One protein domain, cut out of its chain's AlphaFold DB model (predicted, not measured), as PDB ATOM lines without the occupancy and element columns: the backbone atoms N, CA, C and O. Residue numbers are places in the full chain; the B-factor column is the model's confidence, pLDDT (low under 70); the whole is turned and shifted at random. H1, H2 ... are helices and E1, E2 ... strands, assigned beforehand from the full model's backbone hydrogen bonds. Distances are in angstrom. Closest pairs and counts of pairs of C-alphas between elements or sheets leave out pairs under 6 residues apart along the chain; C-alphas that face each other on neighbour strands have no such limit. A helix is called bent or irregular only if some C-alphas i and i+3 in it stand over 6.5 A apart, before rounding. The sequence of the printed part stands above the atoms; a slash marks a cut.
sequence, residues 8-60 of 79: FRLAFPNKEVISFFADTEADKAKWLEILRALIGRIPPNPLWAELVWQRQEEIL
ATOM      1  N   PHE A   8      30.210  28.717 -28.473       87.25
ATOM      2  CA  PHE A   8      29.242  29.428 -29.298       87.25
ATOM      3  C   PHE A   8      29.963  30.374 -30.257       87.25
ATOM      4  O   PHE A   8      31.135  30.704 -30.079       87.25
ATOM      5  N   ARG A   9      29.267  30.790 -31.316       89.50
ATOM      6  CA  ARG A   9      29.821  31.674 -32.343       89.50
ATOM      7  C   ARG A   9      28.963  32.912 -32.488       89.50
ATOM      8  O   ARG A   9      27.738  32.816 -32.503       89.50
ATOM      9  N   LEU A  10      29.629  34.047 -32.635       88.62
ATOM     10  CA  LEU A  10      29.009  35.314 -32.967       88.62
ATOM     11  C   LEU A  10      29.332  35.636 -34.423       88.62
ATOM     12  O   LEU A  10      30.499  35.822 -34.762       88.62
ATOM     13  N   ALA A  11      28.306  35.650 -35.269       88.44
ATOM     14  CA  ALA A  11      28.429  35.993 -36.679       88.44
ATOM     15  C   ALA A  11      27.947  37.426 -36.902       88.44
ATOM     16  O   ALA A  11      26.820  37.771 -36.537       88.44
ATOM     17  N   PHE A  12      28.797  38.243 -37.512       85.06
ATOM     18  CA  PHE A  12      28.479  39.613 -37.883       85.06
ATOM     19  C   PHE A  12      28.001  39.691 -39.344       85.06
ATOM     20  O   PHE A  12      28.353  38.834 -40.161       85.06
ATOM     21  N   PRO A  13      27.211  40.719 -39.718       84.69
ATOM     22  CA  PRO A  13      26.674  40.860 -41.077       84.69
ATOM     23  C   PRO A  13      27.740  40.904 -42.182       84.69
ATOM     24  O   PRO A  13      27.480  40.522 -43.320       84.69
ATOM     25  N   ASN A  14      28.957  41.332 -41.846       87.88
ATOM     26  CA  ASN A  14      30.114  41.395 -42.740       87.88
ATOM     27  C   ASN A  14      30.843  40.047 -42.915       87.88
ATOM     28  O   ASN A  14      31.944  40.021 -43.457       87.88
ATOM     29  N   LYS A  15      30.229  38.932 -42.497       85.81
ATOM     30  CA  LYS A  15      30.793  37.571 -42.538       85.81
ATOM     31  C   LYS A  15      31.976  37.344 -41.591       85.81
ATOM     32  O   LYS A  15      32.588  36.279 -41.653       85.81
ATOM     33  N   GLU A  16      32.279  38.284 -40.698       91.00
ATOM     34  CA  GLU A  16      33.221  38.035 -39.611       91.00
ATOM     35  C   GLU A  16      32.579  37.135 -38.556       91.00
ATOM     36  O   GLU A  16      31.393  37.257 -38.234       91.00
ATOM     37  N   VAL A  17      33.368  36.205 -38.019       89.50
ATOM     38  CA  VAL A  17      32.905  35.245 -37.016       89.50
ATOM     39  C   VAL A  17      33.914  35.173 -35.886       89.50
ATOM     40  O   VAL A  17      35.078  34.847 -36.106       89.50
ATOM     41  N   ILE A  18      33.446  35.411 -34.664       89.00
ATOM     42  CA  ILE A  18      34.230  35.193 -33.448       89.00
ATOM     43  C   ILE A  18      33.730  33.912 -32.783       89.00
ATOM     44  O   ILE A  18      32.524  33.724 -32.600       89.00
ATOM     45  N   SER A  19      34.656  33.015 -32.443       90.31
ATOM     46  CA  SER A  19      34.350  31.765 -31.739       90.31
ATOM     47  C   SER A  19      34.724  31.896 -30.270       90.31
ATOM     48  O   SER A  19      35.863  32.225 -29.949       90.31
ATOM     49  N   PHE A  20      33.762  31.625 -29.394       89.31
ATOM     50  CA  PHE A  20      33.929  31.661 -27.949       89.31
ATOM     51  C   PHE A  20      33.864  30.249 -27.384       89.31
ATOM     52  O   PHE A  20      33.047  29.428 -27.812       89.31
ATOM     53  N   PHE A  21      34.699  29.996 -26.385       89.06
ATOM     54  CA  PHE A  21      34.746  28.749 -25.639       89.06
ATOM     55  C   PHE A  21      34.520  29.080 -24.167       89.06
ATOM     56  O   PHE A  21      35.138  30.004 -23.645       89.06
ATOM     57  N   ALA A  22      33.607  28.361 -23.528       87.69
ATOM     58  CA  ALA A  22      33.308  28.491 -22.114       87.69
ATOM     59  C   ALA A  22      33.735  27.223 -21.373       87.69
ATOM     60  O   ALA A  22      33.657  26.113 -21.907       87.69
ATOM     61  N   ASP A  23      34.139  27.391 -20.118       85.44
ATOM     62  CA  ASP A  23      34.547  26.272 -19.273       85.44
ATOM     63  C   ASP A  23      33.345  25.435 -18.823       85.44
ATOM     64  O   ASP A  23      33.467  24.218 -18.669       85.44
ATOM     65  N   THR A  24      32.157  26.045 -18.683       87.81
ATOM     66  CA  THR A  24      30.900  25.374 -18.307       87.81
ATOM     67  C   THR A  24      29.718  25.777 -19.204       87.81
ATOM     68  O   THR A  24      29.719  26.836 -19.834       87.81
ATOM     69  N   GLU A  25      28.667  24.944 -19.249       85.75
ATOM     70  CA  GLU A  25      27.413  25.303 -19.941       85.75
ATOM     71  C   GLU A  25      26.715  26.507 -19.282       85.75
ATOM     72  O   GLU A  25      26.091  27.311 -19.974       85.75
ATOM     73  N   ALA A  26      26.843  26.660 -17.959       89.06
ATOM     74  CA  ALA A  26      26.282  27.797 -17.233       89.06
ATOM     75  C   ALA A  26      26.957  29.114 -17.647       89.06
ATOM     76  O   ALA A  26      26.272  30.103 -17.913       89.06
ATOM     77  N   ASP A  27      28.286  29.108 -17.787       89.12
ATOM     78  CA  ASP A  27      29.038  30.276 -18.254       89.12
ATOM     79  C   ASP A  27      28.657  30.636 -19.687       89.12
ATOM     80  O   ASP A  27      28.393  31.800 -19.983       89.12
ATOM     81  N   LYS A  28      28.551  29.640 -20.573       89.12
ATOM     82  CA  LYS A  28      28.056  29.838 -21.941       89.12
ATOM     83  C   LYS A  28      26.668  30.481 -21.954       89.12
ATOM     84  O   LYS A  28      26.453  31.422 -22.716       89.12
ATOM     85  N   ALA A  29      25.736  29.999 -21.131       90.19
ATOM     86  CA  ALA A  29      24.383  30.551 -21.059       90.19
ATOM     87  C   ALA A  29      24.394  32.021 -20.609       90.19
ATOM     88  O   ALA A  29      23.775  32.865 -21.260       90.19
ATOM     89  N   LYS A  30      25.169  32.342 -19.566       91.88
ATOM     90  CA  LYS A  30      25.338  33.710 -19.061       91.88
ATOM     91  C   LYS A  30      25.982  34.634 -20.098       91.88
ATOM     92  O   LYS A  30      25.519  35.753 -20.309       91.88
ATOM     93  N   TRP A  31      27.020  34.165 -20.787       91.62
ATOM     94  CA  TRP A  31      27.656  34.919 -21.868       91.62
ATOM     95  C   TRP A  31      26.690  35.191 -23.018       91.62
ATOM     96  O   TRP A  31      26.628  36.318 -23.503       91.62
ATOM     97  N   LEU A  32      25.901  34.197 -23.432       90.75
ATOM     98  CA  LEU A  32      24.888  34.379 -24.471       90.75
ATOM     99  C   LEU A  32      23.830  35.412 -24.072       90.75
ATOM    100  O   LEU A  32      23.434  36.212 -24.917       90.75
ATOM    101  N   GLU A  33      23.382  35.418 -22.817       91.88
ATOM    102  CA  GLU A  33      22.432  36.410 -22.302       91.88
ATOM    103  C   GLU A  33      22.995  37.836 -22.396       91.88
ATOM    104  O   GLU A  33      22.381  38.706 -23.019       91.88
ATOM    105  N   ILE A  34      24.198  38.055 -21.858       89.81
ATOM    106  CA  ILE A  34      24.858  39.366 -21.855       89.81
ATOM    107  C   ILE A  34      25.118  39.843 -23.286       89.81
ATOM    108  O   ILE A  34      24.779  40.971 -23.644       89.81
ATOM    109  N   LEU A  35      25.695  38.983 -24.129       89.00
ATOM    110  CA  LEU A  35      26.061  39.339 -25.498       89.00
ATOM    111  C   LEU A  35      24.827  39.647 -26.351       89.00
ATOM    112  O   LEU A  35      24.856  40.596 -27.128       89.00
ATOM    113  N   ARG A  36      23.714  38.924 -26.170       86.06
ATOM    114  CA  ARG A  36      22.442  39.245 -26.842       86.06
ATOM    115  C   ARG A  36      21.876  40.597 -26.421       86.06
ATOM    116  O   ARG A  36      21.269  41.275 -27.243       86.06
ATOM    117  N   ALA A  37      22.038  40.975 -25.155       85.56
ATOM    118  CA  ALA A  37      21.554  42.255 -24.655       85.56
ATOM    119  C   ALA A  37      22.431  43.436 -25.103       85.56
ATOM    120  O   ALA A  37      21.909  44.537 -25.279       85.56
ATOM    121  N   LEU A  38      23.737  43.209 -25.271       84.25
ATOM    122  CA  LEU A  38      24.727  44.253 -25.535       84.25
ATOM    123  C   LEU A  38      24.990  44.475 -27.033       84.25
ATOM    124  O   LEU A  38      25.114  45.613 -27.487       84.25
ATOM    125  N   ILE A  39      25.090  43.404 -27.821       82.44
ATOM    126  CA  ILE A  39      25.464  43.503 -29.235       82.44
ATOM    127  C   ILE A  39      24.322  44.140 -30.027       82.44
ATOM    128  O   ILE A  39      23.173  43.712 -29.957       82.44
ATOM    129  N   GLY A  40      24.651  45.177 -30.796       76.25
ATOM    130  CA  GLY A  40      23.677  45.979 -31.540       76.25
ATOM    131  C   GLY A  40      23.028  47.093 -30.715       76.25
ATOM    132  O   GLY A  40      22.335  47.933 -31.283       76.25
ATOM    133  N   ARG A  41      23.289  47.158 -29.402       75.62
ATOM    134  CA  ARG A  41      22.889  48.269 -28.531       75.62
ATOM    135  C   ARG A  41      24.126  49.044 -28.097       75.62
ATOM    136  O   ARG A  41      24.648  48.859 -27.003       75.62
ATOM    137  N   ILE A  42      24.612  49.904 -28.986       74.62
ATOM    138  CA  ILE A  42      25.692  50.835 -28.653       74.62
ATOM    139  C   ILE A  42      25.075  51.958 -27.804       74.62
ATOM    140  O   ILE A  42      24.159  52.626 -28.291       74.62
ATOM    141  N   PRO A  43      25.510  52.161 -26.547       72.88
ATOM    142  CA  PRO A  43      24.993  53.249 -25.729       72.88
ATOM    143  C   PRO A  43      25.348  54.603 -26.367       72.88
ATOM    144  O   PRO A  43      26.437  54.733 -26.935       72.88
ATOM    145  N   PRO A  44      24.466  55.617 -26.284       68.69
ATOM    146  CA  PRO A  44      24.822  56.969 -26.689       68.69
ATOM    147  C   PRO A  44      25.944  57.468 -25.767       68.69
ATOM    148  O   PRO A  44      25.782  57.463 -24.550       68.69
ATOM    149  N   ASN A  45      27.074  57.868 -26.352       74.94
ATOM    150  CA  ASN A  45      28.307  58.277 -25.662       74.94
ATOM    151  C   ASN A  45      28.954  57.150 -24.832       74.94
ATOM    152  O   ASN A  45      28.925  57.166 -23.601       74.94
ATOM    153  N   PRO A  46      29.547  56.140 -25.488       80.81
ATOM    154  CA  PRO A  46      30.271  55.115 -24.764       80.81
ATOM    155  C   PRO A  46      31.523  55.702 -24.102       80.81
ATOM    156  O   PRO A  46      32.416  56.188 -24.790       80.81
ATOM    157  N   LEU A  47      31.638  55.556 -22.780       79.75
ATOM    158  CA  LEU A  47      32.818  55.980 -22.010       79.75
ATOM    159  C   LEU A  47      34.131  55.421 -22.587       79.75
ATOM    160  O   LEU A  47      35.163  56.084 -22.579       79.75
ATOM    161  N   TRP A  48      34.098  54.204 -23.138       82.06
ATOM    162  CA  TRP A  48      35.270  53.608 -23.775       82.06
ATOM    163  C   TRP A  48      35.741  54.390 -25.007       82.06
ATOM    164  O   TRP A  48      36.937  54.392 -25.276       82.06
ATOM    165  N   ALA A  49      34.854  55.067 -25.743       85.25
ATOM    166  CA  ALA A  49      35.261  55.873 -26.890       85.25
ATOM    167  C   ALA A  49      36.019  57.124 -26.441       85.25
ATOM    168  O   ALA A  49      37.026  57.461 -27.055       85.25
ATOM    169  N   GLU A  50      35.598  57.752 -25.339       86.56
ATOM    170  CA  GLU A  50      36.328  58.868 -24.728       86.56
ATOM    171  C   GLU A  50      37.707  58.423 -24.229       86.56
ATOM    172  O   GLU A  50      38.704  59.085 -24.501       86.56
ATOM    173  N   LEU A  51      37.793  57.263 -23.572       87.38
ATOM    174  CA  LEU A  51      39.071  56.710 -23.110       87.38
ATOM    175  C   LEU A  51      40.008  56.360 -24.275       87.38
ATOM    176  O   LEU A  51      41.204  56.641 -24.218       87.38
ATOM    177  N   VAL A  52      39.480  55.761 -25.348       87.75
ATOM    178  CA  VAL A  52      40.252  55.473 -26.567       87.75
ATOM    179  C   VAL A  52      40.728  56.769 -27.219       87.75
ATOM    180  O   VAL A  52      41.881  56.839 -27.638       87.75
ATOM    181  N   TRP A  53      39.875  57.791 -27.274       84.81
ATOM    182  CA  TRP A  53      40.230  59.109 -27.791       84.81
ATOM    183  C   TRP A  53      41.360  59.749 -26.977       84.81
ATOM    184  O   TRP A  53      42.399  60.080 -27.544       84.81
ATOM    185  N   GLN A  54      41.224  59.813 -25.647       87.19
ATOM    186  CA  GLN A  54      42.268  60.316 -24.744       87.19
ATOM    187  C   GLN A  54      43.590  59.576 -24.950       87.19
ATOM    188  O   GLN A  54      44.648  60.191 -25.057       87.19
ATOM    189  N   ARG A  55      43.531  58.247 -25.075       85.50
ATOM    190  CA  ARG A  55      44.720  57.433 -25.310       85.50
ATOM    191  C   ARG A  55      45.400  57.755 -26.641       85.50
ATOM    192  O   ARG A  55      46.627  57.740 -26.713       85.50
ATOM    193  N   GLN A  56      44.628  58.019 -27.694       88.25
ATOM    194  CA  GLN A  56      45.174  58.429 -28.987       88.25
ATOM    195  C   GLN A  56      45.829  59.808 -28.898       88.25
ATOM    196  O   GLN A  56      46.935  59.973 -29.409       88.25
ATOM    197  N   GLU A  57      45.208  60.762 -28.202       87.38
ATOM    198  CA  GLU A  57      45.797  62.085 -27.976       87.38
ATOM    199  C   GLU A  57      47.123  62.002 -27.211       87.38
ATOM    200  O   GLU A  57      48.091  62.625 -27.639       87.38
ATOM    201  N   GLU A  58      47.220  61.178 -26.161       84.56
ATOM    202  CA  GLU A  58      48.473  60.952 -25.417       84.56
ATOM    203  C   GLU A  58      49.607  60.424 -26.311       84.56
ATOM    204  O   GLU A  58      50.748  60.887 -26.227       84.56
ATOM    205  N   ILE A  59      49.293  59.451 -27.179       84.12
ATOM    206  CA  ILE A  59      50.255  58.852 -28.115       84.12
ATOM    207  C   ILE A  59      50.718  59.892 -29.142       84.12
ATOM    208  O   ILE A  59      51.912  59.980 -29.430       84.12
ATOM    209  N   LEU A  60      49.789  60.688 -29.676       81.88
ATOM    210  CA  LEU A  60      50.085  61.729 -30.661       81.88
ATOM    211  C   LEU A  60      50.848  62.910 -30.048       81.88
ATOM    212  O   LEU A  60      51.708  63.488 -30.708       81.88
TER     213      LEU A  60
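Overview. This is residues 8 to 60 of the 79 residues of a protein of Tulasnella calospora MUT 4182 (UniProt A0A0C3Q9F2). A small, flat body, made of a two-stranded hairpin, E1 and E2, with helix H1 loosely beside it, carries a long arm in which residues 40 to 60 stand free, ending in helix H2. H1 comes nearest to the hairpin at the end where E1 begins and E2 ends, and H2 is well away from both strands and from H1. The printed part has 53 residues, with two named strands followed by two named helices, in the order E1, E2, H1, H2; the sheet has the order E1 - E2 and is antiparallel. The class is mixed, helices and strands. The whole is only just extended, close to loose, with a radius of gyration of the C-alphas of 15.2 A, and its spans are 43 by 25 by 22 A.

Along the chain. Strand E1 covers residues 8 to 11 and begins with C-alpha 8 at (29.242, 29.428, -29.298); it is 9.9 A from first to last C-alpha. Strand E2 covers residues 17 to 21 and is 13.2 A long. Helix H1 covers residues 25 to 38 and is 19.9 A long, starting with C-alpha 25 at (27.413, 25.303, -19.941). Helix H2 covers residues 47 to 60 and is 20.2 A long, ending with C-alpha 60 at (50.085, 61.729, -30.661).

Arrangement. E1 and E2 form a hairpin, antiparallel, with 165 degrees between their N-to-C directions. The C-alphas of Arg 9 and Ser 19, which face each other, are 4.6 A apart. N 10 and O 18 are within hydrogen-bond range at 2.9 A, and so are N 8 and O 20 at 3.0 A. The closest C-alphas of E1 and H1 are those of Phe 8 and Lys 28, 7.5 A apart. The closest C-alphas of E2 and H1 are those of Phe 21 and Lys 28, 7.7 A apart. H2 is apart from E1, from E2 and from H1. In H1 and H2 every O i to N i+4 pair is within hydrogen-bond range, and neither helix is bent.

Size, cuts and confidence. The two C-alphas farthest apart are those of Glu 25 and Leu 60, at 44.2 A. Without residues 40 to 60, which stand free, the body of 32 residues spans 29 by 18 by 7 A. The printed part runs from 8 to 60 with no cut. The links E1 to E2 and E2 to H1 are tight, the link H1 to H2, 8 residues, is short, and no link is long. The mean pLDDT of the printed part is 85.6, and residue 44 is the one printed residue under 70.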